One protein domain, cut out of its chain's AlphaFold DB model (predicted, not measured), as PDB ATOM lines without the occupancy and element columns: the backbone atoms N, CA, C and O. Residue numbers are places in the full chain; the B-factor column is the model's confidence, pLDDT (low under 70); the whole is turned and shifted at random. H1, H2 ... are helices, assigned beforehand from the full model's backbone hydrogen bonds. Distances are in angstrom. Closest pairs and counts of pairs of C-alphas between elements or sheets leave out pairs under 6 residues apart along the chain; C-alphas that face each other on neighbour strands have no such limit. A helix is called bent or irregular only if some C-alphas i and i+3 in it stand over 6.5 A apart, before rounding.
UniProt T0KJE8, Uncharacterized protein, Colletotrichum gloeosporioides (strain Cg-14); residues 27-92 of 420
ATOM      1  N   ASP A  27      19.834 -41.580  -9.161       87.81
ATOM      2  CA  ASP A  27      20.366 -41.000 -10.392       87.81
ATOM      3  C   ASP A  27      19.699 -39.638 -10.605       87.81
ATOM      4  O   ASP A  27      18.538 -39.581 -11.020       87.81
ATOM      5  N   THR A  28      20.360 -38.543 -10.220       89.44
ATOM      6  CA  THR A  28      19.696 -37.231 -10.253       89.44
ATOM      7  C   THR A  28      19.559 -36.713 -11.683       89.44
ATOM      8  O   THR A  28      18.544 -36.091 -11.998       89.44
ATOM      9  N   GLY A  29      20.493 -37.084 -12.568       88.06
ATOM     10  CA  GLY A  29      20.387 -36.900 -14.013       88.06
ATOM     11  C   GLY A  29      19.136 -37.552 -14.608       88.06
ATOM     12  O   GLY A  29      18.324 -36.856 -15.215       88.06
ATOM     13  N   ASN A  30      18.918 -38.853 -14.398       87.06
ATOM     14  CA  ASN A  30      17.710 -39.509 -14.922       87.06
ATOM     15  C   ASN A  30      16.427 -38.971 -14.278       87.06
ATOM     16  O   ASN A  30      15.446 -38.733 -14.978       87.06
ATOM     17  N   LEU A  31      16.423 -38.725 -12.961       89.81
ATOM     18  CA  LEU A  31      15.265 -38.119 -12.293       89.81
ATOM     19  C   LEU A  31      14.899 -36.769 -12.910       89.81
ATOM     20  O   LEU A  31      13.718 -36.498 -13.106       89.81
ATOM     21  N   PHE A  32      15.890 -35.937 -13.228       92.31
ATOM     22  CA  PHE A  32      15.674 -34.651 -13.883       92.31
ATOM     23  C   PHE A  32      14.944 -34.821 -15.220       92.31
ATOM     24  O   PHE A  32      13.923 -34.171 -15.449       92.31
ATOM     25  N   TRP A  33      15.407 -35.739 -16.070       92.00
ATOM     26  CA  TRP A  33      14.803 -35.951 -17.386       92.00
ATOM     27  C   TRP A  33      13.459 -36.670 -17.339       92.00
ATOM     28  O   TRP A  33      12.593 -36.348 -18.144       92.00
ATOM     29  N   HIS A  34      13.215 -37.543 -16.361       90.88
ATOM     30  CA  HIS A  34      11.883 -38.109 -16.135       90.88
ATOM     31  C   HIS A  34      10.852 -37.056 -15.704       90.88
ATOM     32  O   HIS A  34       9.664 -37.227 -15.962       90.88
ATOM     33  N   LEU A  35      11.267 -35.965 -15.050       91.31
ATOM     34  CA  LEU A  35      10.343 -34.876 -14.713       91.31
ATOM     35  C   LEU A  35       9.959 -34.026 -15.922       91.31
ATOM     36  O   LEU A  35       8.838 -33.521 -15.958       91.31
ATOM     37  N   ASP A  36      10.862 -33.874 -16.889       91.00
ATOM     38  CA  ASP A  36      10.579 -33.164 -18.141       91.00
ATOM     39  C   ASP A  36       9.870 -34.063 -19.173       91.00
ATOM     40  O   ASP A  36       8.993 -33.593 -19.896       91.00
ATOM     41  N   TYR A  37      10.169 -35.370 -19.168       87.62
ATOM     42  CA  TYR A  37       9.573 -36.405 -20.024       87.62
ATOM     43  C   TYR A  37       8.920 -37.522 -19.187       87.62
ATOM     44  O   TYR A  37       9.463 -38.627 -19.110       87.62
ATOM     45  N   PRO A  38       7.739 -37.299 -18.580       82.88
ATOM     46  CA  PRO A  38       7.111 -38.268 -17.671       82.88
ATOM     47  C   PRO A  38       6.818 -39.636 -18.295       82.88
ATOM     48  O   PRO A  38       6.785 -40.637 -17.587       82.88
ATOM     49  N   GLU A  39       6.633 -39.693 -19.614       81.50
ATOM     50  CA  GLU A  39       6.394 -40.935 -20.359       81.50
ATOM     51  C   GLU A  39       7.574 -41.915 -20.247       81.50
ATOM     52  O   GLU A  39       7.361 -43.121 -20.156       81.50
ATOM     53  N   SER A  40       8.805 -41.399 -20.137       79.31
ATOM     54  CA  SER A  40      10.017 -42.208 -19.921       79.31
ATOM     55  C   SER A  40      10.105 -42.819 -18.516       79.31
ATOM     56  O   SER A  40      10.881 -43.738 -18.284       79.31
ATOM     57  N   ALA A  41       9.306 -42.347 -17.550       74.38
ATOM     58  CA  ALA A  41       9.291 -42.908 -16.196       74.38
ATOM     59  C   ALA A  41       8.518 -44.242 -16.107       74.38
ATOM     60  O   ALA A  41       8.549 -44.917 -15.076       74.38
ATOM     61  N   CYS A  42       7.796 -44.614 -17.169       74.00
ATOM     62  CA  CYS A  42       7.062 -45.868 -17.269       74.00
ATOM     63  C   CYS A  42       8.017 -47.032 -17.581       74.00
ATOM     64  O   CYS A  42       8.496 -47.178 -18.703       74.00
ATOM     65  N   THR A  43       8.228 -47.925 -16.612       64.88
ATOM     66  CA  THR A  43       9.118 -49.095 -16.761       64.88
ATOM     67  C   THR A  43       8.638 -50.133 -17.779       64.88
ATOM     68  O   THR A  43       9.406 -51.009 -18.158       64.88
ATOM     69  N   GLU A  44       7.372 -50.071 -18.197       67.62
ATOM     70  CA  GLU A  44       6.786 -50.971 -19.203       67.62
ATOM     71  C   GLU A  44       6.849 -50.396 -20.623       67.62
ATOM     72  O   GLU A  44       6.595 -51.117 -21.585       67.62
ATOM     73  N   CYS A  45       7.167 -49.106 -20.763       63.94
ATOM     74  CA  CYS A  45       6.969 -48.379 -22.010       63.94
ATOM     75  C   CYS A  45       8.196 -48.382 -22.945       63.94
ATOM     76  O   CYS A  45       8.044 -47.972 -24.088       63.94
ATOM     77  N   ASP A  46       9.362 -48.879 -22.509       71.94
ATOM     78  CA  ASP A  46      10.629 -48.932 -23.279       71.94
ATOM     79  C   ASP A  46      10.992 -47.591 -23.957       71.94
ATOM     80  O   ASP A  46      11.321 -47.525 -25.140       71.94
ATOM     81  N   ILE A  47      10.860 -46.491 -23.203       78.56
ATOM     82  CA  ILE A  47      11.183 -45.130 -23.654       78.56
ATOM     83  C   ILE A  47      12.371 -44.618 -22.842       78.56
ATOM     84  O   ILE A  47      12.234 -44.339 -21.651       78.56
ATOM     85  N   ASP A  48      13.507 -44.442 -23.512       82.62
ATOM     86  CA  ASP A  48      14.701 -43.826 -22.938       82.62
ATOM     87  C   ASP A  48      14.493 -42.321 -22.702       82.62
ATOM     88  O   ASP A  48      13.844 -41.612 -23.480       82.62
ATOM     89  N   THR A  49      15.098 -41.793 -21.640       87.25
ATOM     90  CA  THR A  49      15.258 -40.343 -21.479       87.25
ATOM     91  C   THR A  49      16.198 -39.770 -22.552       87.25
ATOM     92  O   THR A  49      17.059 -40.483 -23.075       87.25
ATOM     93  N   PRO A  50      16.149 -38.450 -22.830       87.19
ATOM     94  CA  PRO A  50      17.070 -37.822 -23.782       87.19
ATOM     95  C   PRO A  50      18.561 -38.050 -23.489       87.19
ATOM     96  O   PRO A  50      19.375 -38.029 -24.412       87.19
ATOM     97  N   LEU A  51      18.949 -38.240 -22.220       88.31
ATOM     98  CA  LEU A  51      20.335 -38.578 -21.876       88.31
ATOM     99  C   LEU A  51      20.649 -40.052 -22.077       88.31
ATOM    100  O   LEU A  51      21.749 -40.359 -22.533       88.31
ATOM    101  N   GLU A  52      19.724 -40.948 -21.744       88.44
ATOM    102  CA  GLU A  52      19.907 -42.381 -21.974       88.44
ATOM    103  C   GLU A  52      20.086 -42.661 -23.461       88.44
ATOM    104  O   GLU A  52      21.102 -43.252 -23.822       88.44
ATOM    105  N   GLU A  53      19.214 -42.119 -24.317       90.00
ATOM    106  CA  GLU A  53      19.329 -42.218 -25.778       90.00
ATOM    107  C   GLU A  53      20.684 -41.677 -26.271       90.00
ATOM    108  O   GLU A  53      21.382 -42.280 -27.092       90.00
ATOM    109  N   LEU A  54      21.108 -40.528 -25.736       92.50
ATOM    110  CA  LEU A  54      22.354 -39.886 -26.138       92.50
ATOM    111  C   LEU A  54      23.590 -40.715 -25.766       92.50
ATOM    112  O   LEU A  54      24.495 -40.864 -26.594       92.50
ATOM    113  N   PHE A  55      23.658 -41.235 -24.540       90.94
ATOM    114  CA  PHE A  55      24.818 -41.986 -24.051       90.94
ATOM    115  C   PHE A  55      24.805 -43.464 -24.462       90.94
ATOM    116  O   PHE A  55      25.874 -44.082 -24.464       90.94
ATOM    117  N   SER A  56      23.649 -44.023 -24.829       89.44
ATOM    118  CA  SER A  56      23.527 -45.363 -25.419       89.44
ATOM    119  C   SER A  56      23.839 -45.379 -26.922       89.44
ATOM    120  O   SER A  56      24.193 -46.428 -27.461       89.44
ATOM    121  N   SER A  57      23.782 -44.220 -27.591       92.44
ATOM    122  CA  SER A  57      24.157 -44.068 -29.001       92.44
ATOM    123  C   SER A  57      25.638 -44.371 -29.285       92.44
ATOM    124  O   SER A  57      26.481 -44.460 -28.387       92.44
ATOM    125  N   GLU A  58      26.010 -44.401 -30.569       92.69
ATOM    126  CA  GLU A  58      27.410 -44.513 -31.012       92.69
ATOM    127  C   GLU A  58      28.327 -43.402 -30.463       92.69
ATOM    128  O   GLU A  58      29.551 -43.551 -30.455       92.69
ATOM    129  N   MET A  59      27.768 -42.279 -29.988       92.00
ATOM    130  CA  MET A  59      28.568 -41.228 -29.356       92.00
ATOM    131  C   MET A  59      29.138 -41.652 -28.000       92.00
ATOM    132  O   MET A  59      30.157 -41.078 -27.583       92.00
ATOM    133  N   GLY A  60      28.491 -42.606 -27.318       90.94
ATOM    134  CA  GLY A  60      28.836 -43.065 -25.978       90.94
ATOM    135  C   GLY A  60      29.135 -41.909 -25.021       90.94
ATOM    136  O   GLY A  60      28.565 -40.825 -25.102       90.94
ATOM    137  N   TYR A  61      30.144 -42.084 -24.171       90.94
ATOM    138  CA  TYR A  61      30.609 -41.050 -23.239       90.94
ATOM    139  C   TYR A  61      31.704 -40.141 -23.827       90.94
ATOM    140  O   TYR A  61      32.696 -39.805 -23.168       90.94
ATOM    141  N   SER A  62      31.572 -39.754 -25.097       92.75
ATOM    142  CA  SER A  62      32.506 -38.829 -25.748       92.75
ATOM    143  C   SER A  62      32.291 -37.376 -25.309       92.75
ATOM    144  O   SER A  62      31.212 -36.986 -24.871       92.75
ATOM    145  N   TYR A  63      33.302 -36.516 -25.495       92.12
ATOM    146  CA  TYR A  63      33.149 -35.071 -25.252       92.12
ATOM    147  C   TYR A  63      31.979 -34.466 -26.047       92.12
ATOM    148  O   TYR A  63      31.284 -33.590 -25.541       92.12
ATOM    149  N   LYS A  64      31.744 -34.949 -27.277       93.56
ATOM    150  CA  LYS A  64      30.612 -34.504 -28.097       93.56
ATOM    151  C   LYS A  64      29.282 -34.850 -27.429       93.56
ATOM    152  O   LYS A  64      28.449 -33.960 -27.344       93.56
ATOM    153  N   ALA A  65      29.124 -36.066 -26.901       94.00
ATOM    154  CA  ALA A  65      27.928 -36.460 -26.156       94.00
ATOM    155  C   ALA A  65      27.716 -35.574 -24.921       94.00
ATOM    156  O   ALA A  65      26.668 -34.959 -24.787       94.00
ATOM    157  N   PHE A  66      28.738 -35.385 -24.079       92.50
ATOM    158  CA  PHE A  66      28.614 -34.494 -22.916       92.50
ATOM    159  C   PHE A  66      28.263 -33.050 -23.304       92.50
ATOM    160  O   PHE A  66      27.477 -32.401 -22.625       92.50
ATOM    161  N   ARG A  67      28.803 -32.535 -24.416       92.38
ATOM    162  CA  ARG A  67      28.426 -31.209 -24.922       92.38
ATOM    163  C   ARG A  67      26.973 -31.172 -25.402       92.38
ATOM    164  O   ARG A  67      26.310 -30.169 -25.178       92.38
ATOM    165  N   GLN A  68      26.484 -32.233 -26.047       92.88
ATOM    166  CA  GLN A  68      25.076 -32.336 -26.439       92.88
ATOM    167  C   GLN A  68      24.159 -32.399 -25.213       92.88
ATOM    168  O   GLN A  68      23.181 -31.668 -25.180       92.88
ATOM    169  N   ALA A  69      24.512 -33.169 -24.179       91.56
ATOM    170  CA  ALA A  69      23.766 -33.217 -22.919       91.56
ATOM    171  C   ALA A  69      23.593 -31.817 -22.307       91.56
ATOM    172  O   ALA A  69      22.490 -31.414 -21.955       91.56
ATOM    173  N   VAL A  70      24.678 -31.041 -22.270       91.19
ATOM    174  CA  VAL A  70      24.674 -29.658 -21.772       91.19
ATOM    175  C   VAL A  70      23.833 -28.719 -22.653       91.19
ATOM    176  O   VAL A  70      23.180 -27.820 -22.131       91.19
ATOM    177  N   LEU A  71      23.812 -28.921 -23.975       91.25
ATOM    178  CA  LEU A  71      22.942 -28.156 -24.879       91.25
ATOM    179  C   LEU A  71      21.460 -28.494 -24.677       91.25
ATOM    180  O   LEU A  71      20.638 -27.589 -24.697       91.25
ATOM    181  N   ARG A  72      21.118 -29.758 -24.399       90.19
ATOM    182  CA  ARG A  72      19.731 -30.146 -24.092       90.19
ATOM    183  C   ARG A  72      19.206 -29.445 -22.843       90.19
ATOM    184  O   ARG A  72      18.049 -29.047 -22.818       90.19
ATOM    185  N   CYS A  73      20.048 -29.260 -21.824       88.38
ATOM    186  CA  CYS A  73      19.694 -28.463 -20.649       88.38
ATOM    187  C   CYS A  73      19.427 -26.988 -20.993       88.38
ATOM    188  O   CYS A  73      18.598 -26.353 -20.344       88.38
ATOM    189  N   GLU A  74      20.120 -26.445 -21.999       88.69
ATOM    190  CA  GLU A  74      19.908 -25.079 -22.491       88.69
ATOM    191  C   GLU A  74      18.563 -24.945 -23.220       88.69
ATOM    192  O   GLU A  74      17.841 -23.974 -23.006       88.69
ATOM    193  N   ASP A  75      18.172 -25.951 -24.008       88.94
ATOM    194  CA  ASP A  75      16.897 -25.955 -24.746       88.94
ATOM    195  C   ASP A  75      15.670 -25.852 -23.816       88.94
ATOM    196  O   ASP A  75      14.600 -25.386 -24.220       88.94
ATOM    197  N   ILE A  76      15.822 -26.262 -22.553       88.94
ATOM    198  CA  ILE A  76      14.780 -26.216 -21.521       88.94
ATOM    199  C   ILE A  76      15.076 -25.194 -20.414       88.94
ATOM    200  O   ILE A  76      14.550 -25.321 -19.305       88.94
ATOM    201  N   GLU A  77      15.872 -24.156 -20.702       89.25
ATOM    202  CA  GLU A  77      16.284 -23.122 -19.737       89.25
ATOM    203  C   GLU A  77      15.115 -22.615 -18.873       89.25
ATOM    204  O   GLU A  77      15.224 -22.531 -17.649       89.25
ATOM    205  N   TYR A  78      13.965 -22.349 -19.501       91.12
ATOM    206  CA  TYR A  78      12.763 -21.813 -18.856       91.12
ATOM    207  C   TYR A  78      12.159 -22.720 -17.763       91.12
ATOM    208  O   TYR A  78      11.426 -22.233 -16.903       91.12
ATOM    209  N   LYS A  79      12.455 -24.027 -17.785       93.50
ATOM    210  CA  LYS A  79      12.024 -25.017 -16.779       93.50
ATOM    211  C   LYS A  79      13.171 -25.563 -15.936       93.50
ATOM    212  O   LYS A  79      12.900 -26.165 -14.899       93.50
ATOM    213  N   PHE A  80      14.421 -25.348 -16.343       90.69
ATOM    214  CA  PHE A  80      15.604 -25.976 -15.754       90.69
ATOM    215  C   PHE A  80      15.632 -25.883 -14.221       90.69
ATOM    216  O   PHE A  80      15.721 -26.903 -13.545       90.69
ATOM    217  N   GLN A  81      15.461 -24.680 -13.657       91.81
ATOM    218  CA  GLN A  81      15.500 -24.493 -12.202       91.81
ATOM    219  C   GLN A  81      14.354 -25.214 -11.479       91.81
ATOM    220  O   GLN A  81      14.579 -25.837 -10.445       91.81
ATOM    221  N   VAL A  82      13.139 -25.183 -12.034       95.50
ATOM    222  CA  VAL A  82      11.967 -25.858 -11.448       95.50
ATOM    223  C   VAL A  82      12.166 -27.374 -11.436       95.50
ATOM    224  O   VAL A  82      11.809 -28.041 -10.466       95.50
ATOM    225  N   LEU A  83      12.765 -27.921 -12.495       94.44
ATOM    226  CA  LEU A  83      13.120 -29.335 -12.565       94.44
ATOM    227  C   LEU A  83      14.212 -29.679 -11.543       94.44
ATOM    228  O   LEU A  83      14.055 -30.656 -10.813       94.44
ATOM    229  N   CYS A  84      15.260 -28.857 -11.414       92.75
ATOM    230  CA  CYS A  84      16.289 -29.027 -10.384       92.75
ATOM    231  C   CYS A  84      15.701 -29.025  -8.965       92.75
ATOM    232  O   CYS A  84      16.002 -29.930  -8.189       92.75
ATOM    233  N   ASP A  85      14.825 -28.073  -8.636       94.88
ATOM    234  CA  ASP A  85      14.145 -28.013  -7.333       94.88
ATOM    235  C   ASP A  85      13.250 -29.251  -7.121       94.88
ATOM    236  O   ASP A  85      13.201 -29.850  -6.039       94.88
ATOM    237  N   GLY A  86      12.586 -29.694  -8.192       95.38
ATOM    238  CA  GLY A  86      11.794 -30.918  -8.223       95.38
ATOM    239  C   GLY A  86      12.619 -32.179  -7.956       95.38
ATOM    240  O   GLY A  86      12.143 -33.078  -7.262       95.38
ATOM    241  N   VAL A  87      13.848 -32.263  -8.462       93.56
ATOM    242  CA  VAL A  87      14.776 -33.359  -8.148       93.56
ATOM    243  C   VAL A  87      15.286 -33.233  -6.716       93.56
ATOM    244  O   VAL A  87      15.208 -34.198  -5.959       93.56
ATOM    245  N   ALA A  88      15.736 -32.046  -6.307       92.69
ATOM    246  CA  ALA A  88      16.290 -31.801  -4.977       92.69
ATOM    247  C   ALA A  88      15.309 -32.165  -3.849       92.69
ATOM    248  O   ALA A  88      15.714 -32.744  -2.846       92.69
ATOM    249  N   SER A  89      14.010 -31.911  -4.033       94.69
ATOM    250  CA  SER A  89      12.968 -32.299  -3.064       94.69
ATOM    251  C   SER A  89      12.729 -33.814  -2.946       94.69
ATOM    252  O   SER A  89      12.084 -34.258  -1.996       94.69
ATOM    253  N   ARG A  90      13.238 -34.615  -3.892       93.06
ATOM    254  CA  ARG A  90      13.080 -36.081  -3.950       93.06
ATOM    255  C   ARG A  90      14.365 -36.848  -3.633       93.06
ATOM    256  O   ARG A  90      14.335 -38.076  -3.577       93.06
ATOM    257  N   VAL A  91      15.485 -36.153  -3.447       91.94
ATOM    258  CA  VAL A  91      16.803 -36.762  -3.251       91.94
ATOM    259  C   VAL A  91      17.252 -36.596  -1.806       91.94
ATOM    260  O   VAL A  91      17.244 -35.503  -1.248       91.94
ATOM    261  N   PHE A  92      17.706 -37.698  -1.213       91.31
ATOM    262  CA  PHE A  92      18.248 -37.723   0.142       91.31
ATOM    263  C   PHE A  92      19.726 -38.106   0.098       91.31
ATOM    264  O   PHE A  92      20.082 -39.188  -0.371       91.31
TER     265      PHE A  92
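What this domain is: This is residues 27 to 92 of the 420 residues of an uncharacterized protein of Colletotrichum gloeosporioides (strain Cg-14) (UniProt T0KJE8). Four helices make a loose ring: H4, the longest, lies side by side with H3 in a helical hairpin, H5 turns off the far end of H4, and H1 joins the ring between H5 and H3. The short H2 follows H1, with the loop of residues 42 to 49 leading back to H3. The printed part has 66 residues with five named helices, H1 to H5 in order, and no named strand; the class is all helix. It is compact, with a radius of gyration of the C-alphas of 12.2 A and spans of 33 by 29 by 22 A.

Where its parts are: H4, residues 63 to 75, begins at C-alpha 63 (33.149, -35.071, -25.252) and is 18.6 A long. H5, residues 77 to 88, is 17.1 A long and ends at C-alpha 88 (16.290, -31.801, -4.977); it is irregular, C-alphas 78 and 81 being 7.7 A apart. H3 is residues 50 to 56, 10.1 A. H1, residues 28 to 36, is 12.7 A long and begins at (19.696, -37.231, -10.253). H2 is residues 38 to 41.

How they stand to each other: H4 touches H3 with residues 65 to 69 alone, at a shallow tilt of 9 degrees, opposite ways; the closest C-alphas, of Leu 51 and Ala 69, are 6.4 A apart. H4 and H5 are close but not clearly touching, about perpendicular at 78 degrees, with C-alphas 73 and 80 closest at 6.8 A. H5 touches H1 with residues 83 to 87 alone, at a steep tilt of 56 degrees; C-alphas 32 and 87 are closest, 5.9 A. H1 touches H3 at a steep tilt of 47 degrees, C-alphas 33 and 50 closest at 7.0 A. H2 is near H1, but apart from H3. Every O i to N i+4 pair is within hydrogen-bond range in H1, H3 and H4, and 6 of 8 in H5; H2 is too short for such a pair.

The domain as a whole: The C-alphas farthest apart, of Glu 58 and Ser 89, are 33.7 A apart. The printed part has no cut, and no link is long. The model's pLDDT is under 70 at residues 43 to 45.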